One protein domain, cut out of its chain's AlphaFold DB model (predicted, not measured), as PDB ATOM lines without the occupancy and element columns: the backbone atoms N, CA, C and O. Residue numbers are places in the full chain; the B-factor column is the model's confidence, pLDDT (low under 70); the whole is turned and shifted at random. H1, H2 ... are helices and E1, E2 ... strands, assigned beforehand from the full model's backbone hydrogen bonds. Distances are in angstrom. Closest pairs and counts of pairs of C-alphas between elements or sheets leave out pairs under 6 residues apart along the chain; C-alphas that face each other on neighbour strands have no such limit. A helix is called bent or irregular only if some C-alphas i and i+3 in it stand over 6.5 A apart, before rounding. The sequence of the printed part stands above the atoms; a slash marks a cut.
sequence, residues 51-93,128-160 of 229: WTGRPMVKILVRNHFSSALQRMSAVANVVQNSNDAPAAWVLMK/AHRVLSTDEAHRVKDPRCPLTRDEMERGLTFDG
ATOM      1  N   TRP A  51     193.826 193.371 183.938       72.31
ATOM      2  CA  TRP A  51     194.981 193.172 183.060       72.31
ATOM      3  C   TRP A  51     196.246 193.845 183.586       72.31
ATOM      4  O   TRP A  51     196.193 194.886 184.244       72.31
ATOM      5  N   THR A  52     197.396 193.282 183.224       70.19
ATOM      6  CA  THR A  52     198.727 193.795 183.558       70.19
ATOM      7  C   THR A  52     199.557 194.016 182.291       70.19
ATOM      8  O   THR A  52     199.484 193.253 181.329       70.19
ATOM      9  N   GLY A  53     200.359 195.082 182.255       76.12
ATOM     10  CA  GLY A  53     201.221 195.371 181.105       76.12
ATOM     11  C   GLY A  53     200.484 195.985 179.906       76.12
ATOM     12  O   GLY A  53     199.753 196.963 180.066       76.12
ATOM     13  N   ARG A  54     200.735 195.478 178.688       77.75
ATOM     14  CA  ARG A  54     200.222 196.048 177.425       77.75
ATOM     15  C   ARG A  54     199.161 195.134 176.797       77.75
ATOM     16  O   ARG A  54     199.505 194.359 175.904       77.75
ATOM     17  N   PRO A  55     197.886 195.216 177.219       84.12
ATOM     18  CA  PRO A  55     196.838 194.434 176.588       84.12
ATOM     19  C   PRO A  55     196.616 194.901 175.149       84.12
ATOM     20  O   PRO A  55     196.787 196.079 174.813       84.12
ATOM     21  N   MET A  56     196.185 193.974 174.307       85.31
ATOM     22  CA  MET A  56     195.921 194.231 172.899       85.31
ATOM     23  C   MET A  56     194.696 193.446 172.456       85.31
ATOM     24  O   MET A  56     194.548 192.272 172.782       85.31
ATOM     25  N   VAL A  57     193.827 194.094 171.683       89.88
ATOM     26  CA  VAL A  57     192.640 193.458 171.109       89.88
ATOM     27  C   VAL A  57     192.676 193.627 169.599       89.88
ATOM     28  O   VAL A  57     192.705 194.754 169.112       89.88
ATOM     29  N   LYS A  58     192.651 192.525 168.847       90.62
ATOM     30  CA  LYS A  58     192.601 192.527 167.379       90.62
ATOM     31  C   LYS A  58     191.308 191.892 166.893       90.62
ATOM     32  O   LYS A  58     191.099 190.697 167.077       90.62
ATOM     33  N   ILE A  59     190.457 192.670 166.234       90.88
ATOM     34  CA  ILE A  59     189.164 192.189 165.736       90.88
ATOM     35  C   ILE A  59     189.382 191.299 164.505       90.88
ATOM     36  O   ILE A  59     190.083 191.672 163.562       90.88
ATOM     37  N   LEU A  60     188.778 190.114 164.520       90.06
ATOM     38  CA  LEU A  60     188.830 189.126 163.444       90.06
ATOM     39  C   LEU A  60     187.571 189.156 162.581       90.06
ATOM     40  O   LEU A  60     187.687 189.196 161.359       90.06
ATOM     41  N   VAL A  61     186.398 189.128 163.219       90.50
ATOM     42  CA  VAL A  61     185.080 189.047 162.572       90.50
ATOM     43  C   VAL A  61     184.105 189.949 163.320       90.50
ATOM     44  O   VAL A  61     184.180 190.074 164.544       90.50
ATOM     45  N   ARG A  62     183.184 190.584 162.591       92.25
ATOM     46  CA  ARG A  62     182.101 191.391 163.159       92.25
ATOM     47  C   ARG A  62     180.762 190.856 162.671       92.25
ATOM     48  O   ARG A  62     180.490 190.871 161.477       92.25
ATOM     49  N   ASN A  63     179.918 190.451 163.606       91.06
ATOM     50  CA  ASN A  63     178.519 190.149 163.356       91.06
ATOM     51  C   ASN A  63     177.709 191.408 163.646       91.06
ATOM     52  O   ASN A  63     177.556 191.818 164.800       91.06
ATOM     53  N   HIS A  64     177.220 192.048 162.587       90.06
ATOM     54  CA  HIS A  64     176.480 193.296 162.705       90.06
ATOM     55  C   HIS A  64     175.182 193.135 163.506       90.06
ATOM     56  O   HIS A  64     174.593 192.049 163.610       90.06
ATOM     57  N   PHE A  65     174.749 194.259 164.077       88.12
ATOM     58  CA  PHE A  65     173.470 194.351 164.758       88.12
ATOM     59  C   PHE A  65     172.332 194.069 163.780       88.12
ATOM     60  O   PHE A  65     172.294 194.622 162.684       88.12
ATOM     61  N   SER A  66     171.401 193.224 164.208       84.38
ATOM     62  CA  SER A  66     170.138 192.977 163.522       84.38
ATOM     63  C   SER A  66     169.009 193.263 164.500       84.38
ATOM     64  O   SER A  66     169.047 192.768 165.627       84.38
ATOM     65  N   SER A  67     168.009 194.040 164.078       80.12
ATOM     66  CA  SER A  67     166.829 194.344 164.896       80.12
ATOM     67  C   SER A  67     166.048 193.081 165.256       80.12
ATOM     68  O   SER A  67     165.611 192.954 166.394       80.12
ATOM     69  N   ALA A  68     165.959 192.116 164.335       82.44
ATOM     70  CA  ALA A  68     165.314 190.827 164.577       82.44
ATOM     71  C   ALA A  68     166.038 189.993 165.649       82.44
ATOM     72  O   ALA A  68     165.401 189.259 166.395       82.44
ATOM     73  N   LEU A  69     167.367 190.119 165.747       82.88
ATOM     74  CA  LEU A  69     168.174 189.388 166.732       82.88
ATOM     75  C   LEU A  69     168.426 190.185 168.020       82.88
ATOM     76  O   LEU A  69     168.900 189.611 168.995       82.88
ATOM     77  N   GLN A  70     168.187 191.502 168.001       85.69
ATOM     78  CA  GLN A  70     168.447 192.468 169.080       85.69
ATOM     79  C   GLN A  70     169.850 192.368 169.712       85.69
ATOM     80  O   GLN A  70     170.057 192.690 170.885       85.69
ATOM     81  N   ARG A  71     170.844 191.930 168.933       92.31
ATOM     82  CA  ARG A  71     172.218 191.716 169.405       92.31
ATOM     83  C   ARG A  71     173.248 191.868 168.296       92.31
ATOM     84  O   ARG A  71     172.948 191.725 167.106       92.31
ATOM     85  N   MET A  72     174.484 192.109 168.708       94.00
ATOM     86  CA  MET A  72     175.666 192.051 167.858       94.00
ATOM     87  C   MET A  72     176.830 191.409 168.600       94.00
ATOM     88  O   MET A  72     176.919 191.487 169.827       94.00
ATOM     89  N   SER A  73     177.744 190.813 167.847       94.62
ATOM     90  CA  SER A  73     178.925 190.171 168.407       94.62
ATOM     91  C   SER A  73     180.158 190.443 167.549       94.62
ATOM     92  O   SER A  73     180.067 190.818 166.380       94.62
ATOM     93  N   ALA A  74     181.335 190.306 168.138       94.62
ATOM     94  CA  ALA A  74     182.601 190.371 167.433       94.62
ATOM     95  C   ALA A  74     183.522 189.275 167.952       94.62
ATOM     96  O   ALA A  74     183.565 189.024 169.153       94.62
ATOM     97  N   VAL A  75     184.279 188.656 167.052       94.50
ATOM     98  CA  VAL A  75     185.370 187.759 167.431       94.50
ATOM     99  C   VAL A  75     186.657 188.559 167.398       94.50
ATOM    100  O   VAL A  75     186.949 189.211 166.392       94.50
ATOM    101  N   ALA A  76     187.423 188.528 168.480       93.69
ATOM    102  CA  ALA A  76     188.684 189.240 168.591       93.69
ATOM    103  C   ALA A  76     189.746 188.387 169.281       93.69
ATOM    104  O   ALA A  76     189.453 187.667 170.228       93.69
ATOM    105  N   ASN A  77     190.991 188.517 168.838       92.62
ATOM    106  CA  ASN A  77     192.130 188.014 169.591       92.62
ATOM    107  C   ASN A  77     192.450 189.003 170.705       92.62
ATOM    108  O   ASN A  77     192.749 190.166 170.428       92.62
ATOM    109  N   VAL A  78     192.379 188.531 171.943       90.62
ATOM    110  CA  VAL A  78     192.633 189.302 173.155       90.62
ATOM    111  C   VAL A  78     193.931 188.802 173.777       90.62
ATOM    112  O   VAL A  78     194.090 187.615 174.052       90.62
ATOM    113  N   VAL A  79     194.857 189.729 173.989       89.31
ATOM    114  CA  VAL A  79     196.041 189.555 174.830       89.31
ATOM    115  C   VAL A  79     195.764 190.343 176.100       89.31
ATOM    116  O   VAL A  79     195.680 191.572 176.047       89.31
ATOM    117  N   GLN A  80     195.542 189.644 177.214       80.94
ATOM    118  CA  GLN A  80     195.206 190.283 178.484       80.94
ATOM    119  C   GLN A  80     196.471 190.767 179.194       80.94
ATOM    120  O   GLN A  80     196.546 191.941 179.541       80.94
ATOM    121  N   ASN A  81     197.487 189.914 179.344       84.19
ATOM    122  CA  ASN A  81     198.775 190.300 179.921       84.19
ATOM    123  C   ASN A  81     199.908 190.236 178.894       84.19
ATOM    124  O   ASN A  81     199.833 189.487 177.925       84.19
ATOM    125  N   SER A  82     200.990 190.990 179.119       75.69
ATOM    126  CA  SER A  82     202.135 191.049 178.188       75.69
ATOM    127  C   SER A  82     202.766 189.687 177.858       75.69
ATOM    128  O   SER A  82     203.376 189.559 176.802       75.69
ATOM    129  N   ASN A  83     202.634 188.698 178.749       76.69
ATOM    130  CA  ASN A  83     203.198 187.355 178.578       76.69
ATOM    131  C   ASN A  83     202.166 186.318 178.105       76.69
ATOM    132  O   ASN A  83     202.530 185.163 177.894       76.69
ATOM    133  N   ASP A  84     200.896 186.700 177.952       80.69
ATOM    134  CA  ASP A  84     199.845 185.760 177.578       80.69
ATOM    135  C   ASP A  84     199.841 185.518 176.068       80.69
ATOM    136  O   ASP A  84     199.978 186.441 175.257       80.69
ATOM    137  N   ALA A  85     199.609 184.263 175.682       82.62
ATOM    138  CA  ALA A  85     199.282 183.940 174.304       82.62
ATOM    139  C   ALA A  85     197.930 184.580 173.918       82.62
ATOM    140  O   ALA A  85     197.015 184.642 174.743       82.62
ATOM    141  N   PRO A  86     197.768 185.046 172.666       84.88
ATOM    142  CA  PRO A  86     196.500 185.594 172.206       84.88
ATOM    143  C   PRO A  86     195.413 184.516 172.229       84.88
ATOM    144  O   PRO A  86     195.549 183.479 171.584       84.88
ATOM    145  N   ALA A  87     194.308 184.797 172.914       90.50
ATOM    146  CA  ALA A  87     193.130 183.937 172.934       90.50
ATOM    147  C   ALA A  87     192.013 184.547 172.080       90.50
ATOM    148  O   ALA A  87     191.809 185.763 172.092       90.50
ATOM    149  N   ALA A  88     191.263 183.717 171.354       93.38
ATOM    150  CA  ALA A  88     190.122 184.173 170.565       93.38
ATOM    151  C   ALA A  88     188.873 184.279 171.449       93.38
ATOM    152  O   ALA A  88     188.434 183.303 172.056       93.38
ATOM    153  N   TRP A  89     188.314 185.480 171.544       95.00
ATOM    154  CA  TRP A  89     187.146 185.793 172.359       95.00
ATOM    155  C   TRP A  89     185.997 186.205 171.453       95.00
ATOM    156  O   TRP A  89     186.155 187.059 170.579       95.00
ATOM    157  N   VAL A  90     184.823 185.638 171.695       96.19
ATOM    158  CA  VAL A  90     183.553 186.183 171.228       96.19
ATOM    159  C   VAL A  90     183.098 187.212 172.253       96.19
ATOM    160  O   VAL A  90     182.946 186.893 173.427       96.19
ATOM    161  N   LEU A  91     182.885 188.445 171.809       95.69
ATOM    162  CA  LEU A  91     182.395 189.559 172.611       95.69
ATOM    163  C   LEU A  91     181.007 189.936 172.104       95.69
ATOM    164  O   LEU A  91     180.853 190.276 170.930       95.69
ATOM    165  N   MET A  92     179.997 189.891 172.967       95.50
ATOM    166  CA  MET A  92     178.607 190.174 172.621       95.50
ATOM    167  C   MET A  92     178.074 191.389 173.378       95.50
ATOM    168  O   MET A  92     178.337 191.579 174.565       95.50
ATOM    169  N   LYS A  93     177.240 192.170 172.683       94.94
ATOM    170  CA  LYS A  93     176.316 193.118 173.307       94.94
ATOM    171  C   LYS A  93     174.913 192.993 172.714       94.94
ATOM    172  O   LYS A  93     174.762 192.834 171.500       94.94
ATOM    173  N   ALA A 128     178.283 190.114 177.358       96.06
ATOM    174  CA  ALA A 128     178.697 188.748 177.610       96.06
ATOM    175  C   ALA A 128     179.870 188.369 176.704       96.06
ATOM    176  O   ALA A 128     179.992 188.886 175.588       96.06
ATOM    177  N   HIS A 129     180.689 187.423 177.149       95.81
ATOM    178  CA  HIS A 129     181.819 186.920 176.380       95.81
ATOM    179  C   HIS A 129     181.882 185.395 176.381       95.81
ATOM    180  O   HIS A 129     181.285 184.716 177.214       95.81
ATOM    181  N   ARG A 130     182.653 184.843 175.448       95.12
ATOM    182  CA  ARG A 130     183.053 183.437 175.445       95.12
ATOM    183  C   ARG A 130     184.452 183.302 174.878       95.12
ATOM    184  O   ARG A 130     184.759 183.890 173.847       95.12
ATOM    185  N   VAL A 131     185.282 182.500 175.529       93.62
ATOM    186  CA  VAL A 131     186.603 182.133 175.011       93.62
ATOM    187  C   VAL A 131     186.440 180.911 174.107       93.62
ATOM    188  O   VAL A 131     185.807 179.931 174.502       93.62
ATOM    189  N   LEU A 132     186.951 180.991 172.881       93.19
ATOM    190  CA  LEU A 132     186.921 179.891 171.918       93.19
ATOM    191  C   LEU A 132     188.054 178.904 172.204       93.19
ATOM    192  O   LEU A 132     189.152 179.300 172.596       93.19
ATOM    193  N   SER A 133     187.789 177.621 171.964       91.88
ATOM    194  CA  SER A 133     188.838 176.598 171.923       91.88
ATOM    195  C   SER A 133     189.790 176.827 170.743       91.88
ATOM    196  O   SER A 133     189.457 177.542 169.795       91.88
ATOM    197  N   THR A 134     190.972 176.205 170.772       87.75
ATOM    198  CA  THR A 134     191.956 176.304 169.683       87.75
ATOM    199  C   THR A 134     191.349 175.893 168.337       87.75
ATOM    200  O   THR A 134     191.485 176.624 167.357       87.75
ATOM    201  N   ASP A 135     190.592 174.792 168.301       88.44
ATOM    202  CA  ASP A 135     189.924 174.303 167.088       88.44
ATOM    203  C   ASP A 135     188.874 175.294 166.561       88.44
ATOM    204  O   ASP A 135     188.830 175.606 165.369       88.44
ATOM    205  N   GLU A 136     188.042 175.848 167.448       90.06
ATOM    206  CA  GLU A 136     187.051 176.862 167.070       90.06
ATOM    207  C   GLU A 136     187.718 178.151 166.583       90.06
ATOM    208  O   GLU A 136     187.254 178.749 165.613       90.06
ATOM    209  N   ALA A 137     188.824 178.561 167.211       88.69
ATOM    210  CA  ALA A 137     189.588 179.741 166.827       88.69
ATOM    211  C   ALA A 137     190.170 179.612 165.408       88.69
ATOM    212  O   ALA A 137     190.130 180.582 164.645       88.69
ATOM    213  N   HIS A 138     190.646 178.422 165.024       87.12
ATOM    214  CA  HIS A 138     191.108 178.149 163.658       87.12
ATOM    215  C   HIS A 138     189.976 178.264 162.628       87.12
ATOM    216  O   HIS A 138     190.177 178.836 161.554       87.12
ATOM    217  N   ARG A 139     188.762 177.821 162.981       90.56
ATOM    218  CA  ARG A 139     187.573 177.887 162.114       90.56
ATOM    219  C   ARG A 139     187.020 179.300 161.900       90.56
ATOM    220  O   ARG A 139     186.266 179.514 160.958       90.56
ATOM    221  N   VAL A 140     187.392 180.293 162.716       86.19
ATOM    222  CA  VAL A 140     186.878 181.680 162.595       86.19
ATOM    223  C   VAL A 140     187.148 182.293 161.215       86.19
ATOM    224  O   VAL A 140     186.346 183.091 160.733       86.19
ATOM    225  N   LYS A 141     188.278 181.950 160.585       79.88
ATOM    226  CA  LYS A 141     188.673 182.451 159.255       79.88
ATOM    227  C   LYS A 141     188.875 181.339 158.227       79.88
ATOM    228  O   LYS A 141     189.440 181.603 157.168       79.88
ATOM    229  N   ASP A 142     188.451 180.118 158.538       84.12
ATOM    230  CA  ASP A 142     188.575 179.000 157.610       84.12
ATOM    231  C   ASP A 142     187.534 179.147 156.482       84.12
ATOM    232  O   ASP A 142     186.334 179.165 156.764       84.12
ATOM    233  N   PRO A 143     187.950 179.264 155.206       79.12
ATOM    234  CA  PRO A 143     187.021 179.370 154.086       79.12
ATOM    235  C   PRO A 143     186.263 178.066 153.788       79.12
ATOM    236  O   PRO A 143     185.251 178.108 153.093       79.12
ATOM    237  N   ARG A 144     186.736 176.908 154.270       82.75
ATOM    238  CA  ARG A 144     186.126 175.592 154.015       82.75
ATOM    239  C   ARG A 144     185.048 175.249 155.034       82.75
ATOM    240  O   ARG A 144     184.022 174.684 154.670       82.75
ATOM    241  N   CYS A 145     185.283 175.573 156.303       85.25
ATOM    242  CA  CYS A 145     184.345 175.315 157.394       85.25
ATOM    243  C   CYS A 145     184.318 176.499 158.372       85.25
ATOM    244  O   CYS A 145     184.826 176.390 159.497       85.25
ATOM    245  N   PRO A 146     183.750 177.646 157.952       87.75
ATOM    246  CA  PRO A 146     183.709 178.828 158.791       87.75
ATOM    247  C   PRO A 146     182.855 178.569 160.029       87.75
ATOM    248  O   PRO A 146     181.795 177.942 159.964       87.75
ATOM    249  N   LEU A 147     183.311 179.082 161.167       89.50
ATOM    250  CA  LEU A 147     182.510 179.103 162.382       89.50
ATOM    251  C   LEU A 147     181.272 179.987 162.145       89.50
ATOM    252  O   LEU A 147     181.387 181.144 161.731       89.50
ATOM    253  N   THR A 148     180.083 179.442 162.376       91.12
ATOM    254  CA  THR A 148     178.825 180.162 162.146       91.12
ATOM    255  C   THR A 148     178.523 181.141 163.278       91.12
ATOM    256  O   THR A 148     179.022 181.012 164.400       91.12
ATOM    257  N   ARG A 149     177.659 182.128 163.009       90.75
ATOM    258  CA  ARG A 149     177.228 183.100 164.023       90.75
ATOM    259  C   ARG A 149     176.582 182.413 165.230       90.75
ATOM    260  O   ARG A 149     176.906 182.768 166.356       90.75
ATOM    261  N   ASP A 150     175.731 181.415 165.013       89.94
ATOM    262  CA  ASP A 150     175.048 180.714 166.106       89.94
ATOM    263  C   ASP A 150     176.019 179.874 166.951       89.94
ATOM    264  O   ASP A 150     175.905 179.828 168.178       89.94
ATOM    265  N   GLU A 151     177.038 179.271 166.329       91.38
ATOM    266  CA  GLU A 151     178.116 178.590 167.056       91.38
ATOM    267  C   GLU A 151     178.973 179.560 167.881       91.38
ATOM    268  O   GLU A 151     179.428 179.189 168.965       91.38
ATOM    269  N   MET A 152     179.191 180.789 167.396       91.44
ATOM    270  CA  MET A 152     179.900 181.838 168.141       91.44
ATOM    271  C   MET A 152     179.069 182.355 169.320       91.44
ATOM    272  O   MET A 152     179.598 182.575 170.406       91.44
ATOM    273  N   GLU A 153     177.771 182.563 169.108       92.56
ATOM    274  CA  GLU A 153     176.878 183.284 170.020       92.56
ATOM    275  C   GLU A 153     176.246 182.410 171.117       92.56
ATOM    276  O   GLU A 153     175.433 182.910 171.889       92.56
ATOM    277  N   ARG A 154     176.619 181.130 171.229       92.25
ATOM    278  CA  ARG A 154     176.135 180.218 172.282       92.25
ATOM    279  C   ARG A 154     177.099 180.110 173.462       92.25
ATOM    280  O   ARG A 154     178.312 180.228 173.285       92.25
ATOM    281  N   GLY A 155     176.566 179.759 174.632       93.94
ATOM    282  CA  GLY A 155     177.367 179.381 175.800       93.94
ATOM    283  C   GLY A 155     178.185 180.540 176.370       93.94
ATOM    284  O   GLY A 155     179.348 180.370 176.739       93.94
ATOM    285  N   LEU A 156     177.601 181.737 176.383       96.12
ATOM    286  CA  LEU A 156     178.277 182.950 176.825       96.12
ATOM    287  C   LEU A 156     178.315 183.051 178.359       96.12
ATOM    288  O   LEU A 156     177.445 182.550 179.074       96.12
ATOM    289  N   THR A 157     179.318 183.751 178.869       96.31
ATOM    290  CA  THR A 157     179.455 184.144 180.270       96.31
ATOM    291  C   THR A 157     179.060 185.604 180.409       96.31
ATOM    292  O   THR A 157     179.486 186.445 179.624       96.31
ATOM    293  N   PHE A 158     178.213 185.907 181.390       95.38
ATOM    294  CA  PHE A 158     177.732 187.265 181.611       95.38
ATOM    295  C   PHE A 158     178.808 188.148 182.245       95.38
ATOM    296  O   PHE A 158     179.376 187.774 183.271       95.38
ATOM    297  N   ASP A 159     179.010 189.338 181.681       92.00
ATOM    298  CA  ASP A 159     179.997 190.311 182.162       92.00
ATOM    299  C   ASP A 159     179.379 191.441 182.976       92.00
ATOM    300  O   ASP A 159     179.996 191.969 183.900       92.00
ATOM    301  N   GLY A 160     178.159 191.847 182.626       91.06
ATOM    302  CA  GLY A 160     177.504 192.970 183.279       91.06
ATOM    303  C   GLY A 160     176.520 193.714 182.389       91.06
ATOM    304  O   GLY A 160     176.296 193.384 181.223       91.06
TER     305      GLY A 160
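AT A GLANCE: This is residues 51 to 93 and 128 to 160 of the 229 residues of the protein "Hypothetical protein" of Micromonas pusilla (UniProt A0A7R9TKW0). One twisted antiparallel sheet, in the order E1 E2 E3 E4 E5, has a long, bent hairpin of E1 and E2 at one edge and shorter strands toward the other. Helix H1 is over one face, and the still shorter H2 grazes the sheet. The printed part has 76 residues with two named helices and five named strands, along the chain E1 E2 E3 E4 H1 H2 E5; the class is mixed. It is compact, with a radius of gyration of the C-alphas of 12.8 A, and only just flat, spanning 40 by 33 by 18 A.

HOW THE PARTS SIT: E1, residues 56 to 66, an edge strand, forms a hairpin with E2, residues 71 to 79; N 58 and O 77 are within hydrogen-bond range at 2.8 A. E1 bends by 67 degrees at residue 60, E2 by 50 degrees at residue 76. E3, residues 87 to 93, completes a meander, each strand the antiparallel neighbour of the one before; N 74 and O 91 are 2.8 A apart. E4, residues 128 to 131, is antiparallel to E3 at 163 degrees, with N 90 and O 130 at 2.8 A. E5, residues 157 to 160, the other edge strand, is antiparallel to E4 at 142 degrees, with N 129 and O 157 at 2.9 A. H1, residues 134 to 139, is on the sheet at a height of 9.6 A, over E3 and slantwise to it at 48 degrees on the local plane; 2 of its 6 C-alphas fall on E4, only just too few to lie over it. The closest C-alphas of H1 and E3 are those of Ala 137 and Ala 88, 5.8 A apart. H2 only grazes the sheet, with its residues 149 to 152; its closest C-alpha pair with E3 is Met 152 and Val 90, 6.5 A. H1 and H2 are apart. In H1 every O i to N i+4 pair is within hydrogen-bond range; H2 is too short for one.

IN THESE COORDINATES: E1 runs 27.5 A from C-alpha 56 at (195.921, 194.231, 172.899), E2 24.5 A and E3 19.2 A. E5 ends at C-alpha 160, (177.504, 192.970, 183.279).

THE WHOLE: The farthest C-alphas, of Ala 68 and Asn 83, are 40.5 A apart. Residues 94 to 127 are cut out, and C-alphas 93 and 128 are 6.6 A apart across the cut. Of the links printed whole, none is long. Mean pLDDT of the printed part is 88.6; no printed residue is under 70.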